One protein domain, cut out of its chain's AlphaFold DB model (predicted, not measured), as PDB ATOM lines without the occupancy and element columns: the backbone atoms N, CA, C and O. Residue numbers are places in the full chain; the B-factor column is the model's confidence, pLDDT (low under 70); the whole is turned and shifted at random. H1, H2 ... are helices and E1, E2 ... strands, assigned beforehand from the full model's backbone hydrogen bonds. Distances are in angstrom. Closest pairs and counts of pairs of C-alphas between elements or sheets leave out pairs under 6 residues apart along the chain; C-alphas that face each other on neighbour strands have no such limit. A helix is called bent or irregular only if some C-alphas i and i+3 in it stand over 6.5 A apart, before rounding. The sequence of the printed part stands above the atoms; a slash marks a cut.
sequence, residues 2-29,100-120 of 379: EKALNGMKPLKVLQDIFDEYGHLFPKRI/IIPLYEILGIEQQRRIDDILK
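What this domain is: This is residues 2 to 29 and 100 to 120 of the 379 residues of an uncharacterized protein of Rhizophagus irregularis (strain DAOM 181602 / DAOM 197198 / MUCL 43194) (UniProt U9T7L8). Two helices, H2 and H4, make two sides of an open frame, with short H1 at the end where they come near each other. A small two-strand ribbon, E1 and E2, makes the far end of the long axis, and short H3 leads from E2 back toward H4. The printed part has 49 residues, with four named helices and two named strands in the order H1, H2, E1, E2, H3, H4; the sheet E1 - E2 is antiparallel and the class is mixed, helices and strands. The whole is compact, with a radius of gyration of the C-alphas of 10.9 A, yet elongated, spanning 37 by 22 by 18 A.

How they stand to each other: H1, residues 2 to 5, and H2, residues 10 to 21, touch only at the corner; their closest C-alphas, of Ala 4 and Pro 10, are 4.8 A apart. E1, residues 24 to 29, and E2, residues 100 to 102, are antiparallel neighbours at 154 degrees, with N 25 and O 101 at 2.8 A, within hydrogen-bond range. H3, residues 103 to 106, only just touches H4, residues 109 to 119, with 3 pairs of C-alphas within 8 A, the closest those of Glu 105 and Gln 112 at 6.1 A. H2, with residues 10 to 11 alone, and H4 only just touch, with 3 such pairs, and only at their ends; the closest C-alphas, of Leu 11 and Ile 118, are 7.1 A apart. They run opposite ways at a steep tilt of 67 degrees. E1 and H4 are apart. In H2 and H4 every O i to N i+4 pair is within hydrogen-bond range; H1 and H3 are too short for such a pair.

Where its parts are: H1 begins at C-alpha 2, (44.667, -7.010, 289.323), and measures 5.0 A. H2 is 16.3 A long, E1 13.0 A, E2 7.1 A, H3 6.1 A and H4 15.2 A, ending at C-alpha 119, (40.804, -5.475, 304.016).

The domain as a whole: The C-alphas of Met 8 and Ile 29, the two farthest apart, are 36.8 A from each other. Residues 30 to 99 are not printed, and C-alphas 29 and 100 are 9.5 A apart across the cut. The links printed whole are tight. Mean pLDDT of the printed part is 94.6, and no printed residue is under 70.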
ATOM      1  N   GLU A   2      45.782  -6.180 289.858       92.75
ATOM      2  CA  GLU A   2      44.667  -7.010 289.323       92.75
ATOM      3  C   GLU A   2      44.808  -8.520 289.567       92.75
ATOM      4  O   GLU A   2      43.845  -9.189 289.929       92.75
ATOM      5  N   LYS A   3      46.024  -9.067 289.440       92.44
ATOM      6  CA  LYS A   3      46.288 -10.480 289.762       92.44
ATOM      7  C   LYS A   3      45.967 -10.832 291.222       92.44
ATOM      8  O   LYS A   3      45.484 -11.926 291.474       92.44
ATOM      9  N   ALA A   4      46.217  -9.914 292.157       92.94
ATOM     10  CA  ALA A   4      45.887 -10.095 293.568       92.94
ATOM     11  C   ALA A   4      44.366 -10.057 293.769       92.94
ATOM     12  O   ALA A   4      43.797 -10.952 294.385       92.94
ATOM     13  N   LEU A   5      43.699  -9.064 293.172       93.69
ATOM     14  CA  LEU A   5      42.256  -8.868 293.320       93.69
ATOM     15  C   LEU A   5      41.431 -10.021 292.737       93.69
ATOM     16  O   LEU A   5      40.384 -10.346 293.290       93.69
ATOM     17  N   ASN A   6      41.903 -10.653 291.663       94.00
ATOM     18  CA  ASN A   6      41.230 -11.785 291.015       94.00
ATOM     19  C   ASN A   6      41.743 -13.156 291.499       94.00
ATOM     20  O   ASN A   6      41.312 -14.184 290.987       94.00
ATOM     21  N   GLY A   7      42.688 -13.182 292.441       93.81
ATOM     22  CA  GLY A   7      43.270 -14.412 292.973       93.81
ATOM     23  C   GLY A   7      42.491 -14.988 294.157       93.81
ATOM     24  O   GLY A   7      41.710 -14.286 294.802       93.81
ATOM     25  N   MET A   8      42.768 -16.256 294.473       94.56
ATOM     26  CA  MET A   8      42.192 -16.978 295.619       94.56
ATOM     27  C   MET A   8      42.795 -16.578 296.970       94.56
ATOM     28  O   MET A   8      42.173 -16.825 297.993       94.56
ATOM     29  N   LYS A   9      43.990 -15.972 297.002       95.06
ATOM     30  CA  LYS A   9      44.666 -15.512 298.232       95.06
ATOM     31  C   LYS A   9      44.988 -14.013 298.153       95.06
ATOM     32  O   LYS A   9      46.160 -13.639 298.097       95.06
ATOM     33  N   PRO A  10      43.968 -13.138 298.057       95.44
ATOM     34  CA  PRO A  10      44.171 -11.725 297.751       95.44
ATOM     35  C   PRO A  10      44.982 -10.996 298.826       95.44
ATOM     36  O   PRO A  10      45.829 -10.185 298.474       95.44
ATOM     37  N   LEU A  11      44.768 -11.300 300.111       93.69
ATOM     38  CA  LEU A  11      45.441 -10.621 301.224       93.69
ATOM     39  C   LEU A  11      46.953 -10.825 301.190       93.69
ATOM     40  O   LEU A  11      47.697  -9.851 301.203       93.69
ATOM     41  N   LYS A  12      47.399 -12.078 301.050       93.44
ATOM     42  CA  LYS A  12      48.822 -12.418 300.968       93.44
ATOM     43  C   LYS A  12      49.503 -11.740 299.781       93.44
ATOM     44  O   LYS A  12      50.536 -11.109 299.938       93.44
ATOM     45  N   VAL A  13      48.882 -11.797 298.602       95.50
ATOM     46  CA  VAL A  13      49.459 -11.180 297.396       95.50
ATOM     47  C   VAL A  13      49.451  -9.649 297.484       95.50
ATOM     48  O   VAL A  13      50.361  -9.005 296.973       95.50
ATOM     49  N   LEU A  14      48.436  -9.039 298.109       95.38
ATOM     50  CA  LEU A  14      48.426  -7.596 298.367       95.38
ATOM     51  C   LEU A  14      49.527  -7.201 299.353       95.38
ATOM     52  O   LEU A  14      50.200  -6.203 299.112       95.38
ATOM     53  N   GLN A  15      49.733  -7.988 300.410       94.00
ATOM     54  CA  GLN A  15      50.819  -7.782 301.360       94.00
ATOM     55  C   GLN A  15      52.179  -7.845 300.660       94.00
ATOM     56  O   GLN A  15      52.926  -6.882 300.760       94.00
ATOM     57  N   ASP A  16      52.442  -8.881 299.858       95.38
ATOM     58  CA  ASP A  16      53.694  -9.004 299.096       95.38
ATOM     59  C   ASP A  16      53.943  -7.768 298.205       95.38
ATOM     60  O   ASP A  16      55.060  -7.261 298.116       95.38
ATOM     61  N   ILE A  17      52.889  -7.236 297.570       95.06
ATOM     62  CA  ILE A  17      52.979  -6.007 296.769       95.06
ATOM     63  C   ILE A  17      53.305  -4.798 297.657       95.06
ATOM     64  O   ILE A  17      54.141  -3.978 297.291       95.06
ATOM     65  N   PHE A  18      52.652  -4.630 298.803       94.94
ATOM     66  CA  PHE A  18      52.933  -3.480 299.665       94.94
ATOM     67  C   PHE A  18      54.296  -3.574 300.357       94.94
ATOM     68  O   PHE A  18      54.931  -2.543 300.558       94.94
ATOM     69  N   ASP A  19      54.784  -4.777 300.642       95.94
ATOM     70  CA  ASP A  19      56.122  -5.002 301.189       95.94
ATOM     71  C   ASP A  19      57.211  -4.666 300.145       95.94
ATOM     72  O   ASP A  19      58.265  -4.135 300.493       95.94
ATOM     73  N   GLU A  20      56.950  -4.912 298.853       96.12
ATOM     74  CA  GLU A  20      57.864  -4.576 297.749       96.12
ATOM     75  C   GLU A  20      57.846  -3.076 297.396       96.12
ATOM     76  O   GLU A  20      58.900  -2.463 297.215       96.12
ATOM     77  N   TYR A  21      56.657  -2.475 297.280       94.44
ATOM     78  CA  TYR A  21      56.482  -1.105 296.767       94.44
ATOM     79  C   TYR A  21      56.303  -0.045 297.865       94.44
ATOM     80  O   TYR A  21      56.315   1.153 297.570       94.44
ATOM     81  N   GLY A  22      56.152  -0.465 299.119       94.12
ATOM     82  CA  GLY A  22      55.843   0.377 300.268       94.12
ATOM     83  C   GLY A  22      54.346   0.428 300.595       94.12
ATOM     84  O   GLY A  22      53.475   0.334 299.732       94.12
ATOM     85  N   HIS A  23      54.026   0.624 301.874       94.56
ATOM     86  CA  HIS A  23      52.637   0.715 302.342       94.56
ATOM     87  C   HIS A  23      52.042   2.117 302.208       94.56
ATOM     88  O   HIS A  23      50.822   2.273 302.175       94.56
ATOM     89  N   LEU A  24      52.894   3.142 302.163       96.06
ATOM     90  CA  LEU A  24      52.512   4.546 302.233       96.06
ATOM     91  C   LEU A  24      53.092   5.321 301.053       96.06
ATOM     92  O   LEU A  24      54.199   5.043 300.594       96.06
ATOM     93  N   PHE A  25      52.354   6.329 300.604       95.44
ATOM     94  CA  PHE A  25      52.739   7.205 299.514       95.44
ATOM     95  C   PHE A  25      52.586   8.679 299.923       95.44
ATOM     96  O   PHE A  25      51.476   9.117 300.247       95.44
ATOM     97  N   PRO A  26      53.670   9.471 299.910       95.81
ATOM     98  CA  PRO A  26      53.589  10.903 300.167       95.81
ATOM     99  C   PRO A  26      53.051  11.639 298.934       95.81
ATOM    100  O   PRO A  26      53.672  11.621 297.871       95.81
ATOM    101  N   LYS A  27      51.916  12.341 299.062       94.81
ATOM    102  CA  LYS A  27      51.399  13.191 297.968       94.81
ATOM    103  C   LYS A  27      52.197  14.481 297.806       94.81
ATOM    104  O   LYS A  27      52.193  15.073 296.727       94.81
ATOM    105  N   ARG A  28      52.855  14.934 298.875       94.69
ATOM    106  CA  ARG A  28      53.719  16.109 298.880       94.69
ATOM    107  C   ARG A  28      55.044  15.769 299.551       94.69
ATOM    108  O   ARG A  28      55.082  15.131 300.597       94.69
ATOM    109  N   ILE A  29      56.126  16.233 298.942       93.94
ATOM    110  CA  ILE A  29      57.449  16.253 299.560       93.94
ATOM    111  C   ILE A  29      57.869  17.705 299.731       93.94
ATOM    112  O   ILE A  29      57.672  18.521 298.826       93.94
ATOM    113  N   ILE A 100      50.485  12.080 303.574       95.62
ATOM    114  CA  ILE A 100      50.807  10.660 303.447       95.62
ATOM    115  C   ILE A 100      49.506   9.858 303.412       95.62
ATOM    116  O   ILE A 100      48.680   9.965 304.317       95.62
ATOM    117  N   ILE A 101      49.353   9.039 302.377       95.69
ATOM    118  CA  ILE A 101      48.212   8.138 302.186       95.69
ATOM    119  C   ILE A 101      48.674   6.681 302.083       95.69
ATOM    120  O   ILE A 101      49.839   6.442 301.761       95.69
ATOM    121  N   PRO A 102      47.795   5.690 302.294       95.94
ATOM    122  CA  PRO A 102      48.041   4.317 301.870       95.94
ATOM    123  C   PRO A 102      48.378   4.236 300.377       95.94
ATOM    124  O   PRO A 102      47.742   4.897 299.556       95.94
ATOM    125  N   LEU A 103      49.349   3.397 299.999       95.31
ATOM    126  CA  LEU A 103      49.812   3.302 298.610       95.31
ATOM    127  C   LEU A 103      48.660   2.997 297.641       95.31
ATOM    128  O   LEU A 103      48.610   3.555 296.550       95.31
ATOM    129  N   TYR A 104      47.711   2.142 298.027       95.44
ATOM    130  CA  TYR A 104      46.613   1.761 297.139       95.44
ATOM    131  C   TYR A 104      45.645   2.909 296.812       95.44
ATOM    132  O   TYR A 104      44.942   2.822 295.808       95.44
ATOM    133  N   GLU A 105      45.632   4.002 297.580       95.75
ATOM    134  CA  GLU A 105      44.788   5.170 297.293       95.75
ATOM    135  C   GLU A 105      45.235   5.950 296.042       95.75
ATOM    136  O   GLU A 105      44.508   6.824 295.565       95.75
ATOM    137  N   ILE A 106      46.405   5.649 295.465       94.88
ATOM    138  CA  ILE A 106      46.806   6.217 294.165       94.88
ATOM    139  C   ILE A 106      46.136   5.504 292.979       94.88
ATOM    140  O   ILE A 106      46.231   5.974 291.845       94.88
ATOM    141  N   LEU A 107      45.505   4.347 293.215       94.88
ATOM    142  CA  LEU A 107      44.878   3.523 292.180       94.88
ATOM    143  C   LEU A 107      43.526   4.095 291.732       94.88
ATOM    144  O   LEU A 107      43.020   5.062 292.295       94.88
ATOM    145  N   GLY A 108      42.901   3.487 290.723       95.88
ATOM    146  CA  GLY A 108      41.537   3.855 290.330       95.88
ATOM    147  C   GLY A 108      40.512   3.554 291.434       95.88
ATOM    148  O   GLY A 108      40.661   2.583 292.173       95.88
ATOM    149  N   ILE A 109      39.434   4.345 291.507       95.81
ATOM    150  CA  ILE A 109      38.384   4.245 292.546       95.81
ATOM    151  C   ILE A 109      37.823   2.821 292.682       95.81
ATOM    152  O   ILE A 109      37.549   2.362 293.787       95.81
ATOM    153  N   GLU A 110      37.649   2.102 291.573       93.88
ATOM    154  CA  GLU A 110      37.154   0.722 291.595       93.88
ATOM    155  C   GLU A 110      38.131  -0.237 292.290       93.88
ATOM    156  O   GLU A 110      37.717  -1.062 293.102       93.88
ATOM    157  N   GLN A 111      39.433  -0.101 292.028       94.81
ATOM    158  CA  GLN A 111      40.462  -0.917 292.672       94.81
ATOM    159  C   GLN A 111      40.568  -0.596 294.160       94.81
ATOM    160  O   GLN A 111      40.658  -1.523 294.958       94.81
ATOM    161  N   GLN A 112      40.494   0.688 294.525       95.81
ATOM    162  CA  GLN A 112      40.455   1.115 295.925       95.81
ATOM    163  C   GLN A 112      39.296   0.443 296.658       95.81
ATOM    164  O   GLN A 112      39.531  -0.293 297.604       95.81
ATOM    165  N   ARG A 113      38.067   0.551 296.129       94.19
ATOM    166  CA  ARG A 113      36.879  -0.080 296.729       94.19
ATOM    167  C   ARG A 113      37.024  -1.590 296.905       94.19
ATOM    168  O   ARG A 113      36.592  -2.128 297.918       94.19
ATOM    169  N   ARG A 114      37.610  -2.282 295.921       93.94
ATOM    170  CA  ARG A 114      37.854  -3.732 296.005       93.94
ATOM    171  C   ARG A 114      38.893  -4.066 297.074       93.94
ATOM    172  O   ARG A 114      38.717  -5.053 297.777       93.94
ATOM    173  N   ILE A 115      39.954  -3.267 297.197       94.88
ATOM    174  CA  ILE A 115      40.977  -3.429 298.239       94.88
ATOM    175  C   ILE A 115      40.373  -3.149 299.615       94.88
ATOM    176  O   ILE A 115      40.491  -3.995 300.494       94.88
ATOM    177  N   ASP A 116      39.654  -2.039 299.775       93.62
ATOM    178  CA  ASP A 116      38.954  -1.688 301.013       93.62
ATOM    179  C   ASP A 116      38.032  -2.818 301.464       93.62
ATOM    180  O   ASP A 116      37.992  -3.162 302.642       93.62
ATOM    181  N   ASP A 117      37.297  -3.425 300.530       91.94
ATOM    182  CA  ASP A 117      36.396  -4.522 300.853       91.94
ATOM    183  C   ASP A 117      37.127  -5.804 301.278       91.94
ATOM    184  O   ASP A 117      36.682  -6.468 302.215       91.94
ATOM    185  N   ILE A 118      38.271  -6.103 300.647       93.38
ATOM    186  CA  ILE A 118      39.154  -7.225 301.006       93.38
ATOM    187  C   ILE A 118      39.777  -7.033 302.394       93.38
ATOM    188  O   ILE A 118      39.938  -8.007 303.123       93.38
ATOM    189  N   LEU A 119      40.133  -5.798 302.754       92.06
ATOM    190  CA  LEU A 119      40.804  -5.475 304.016       92.06
ATOM    191  C   LEU A 119      39.857  -5.461 305.231       92.06
ATOM    192  O   LEU A 119      40.334  -5.423 306.366       92.06
ATOM    193  N   LYS A 120      38.533  -5.501 305.034       91.25
ATOM    194  CA  LYS A 120      37.562  -5.589 306.139       91.25
ATOM    195  C   LYS A 120      37.643  -6.950 306.833       91.25
ATOM    196  O   LYS A 120      37.374  -7.978 306.215       91.25
TER     197      LYS A 120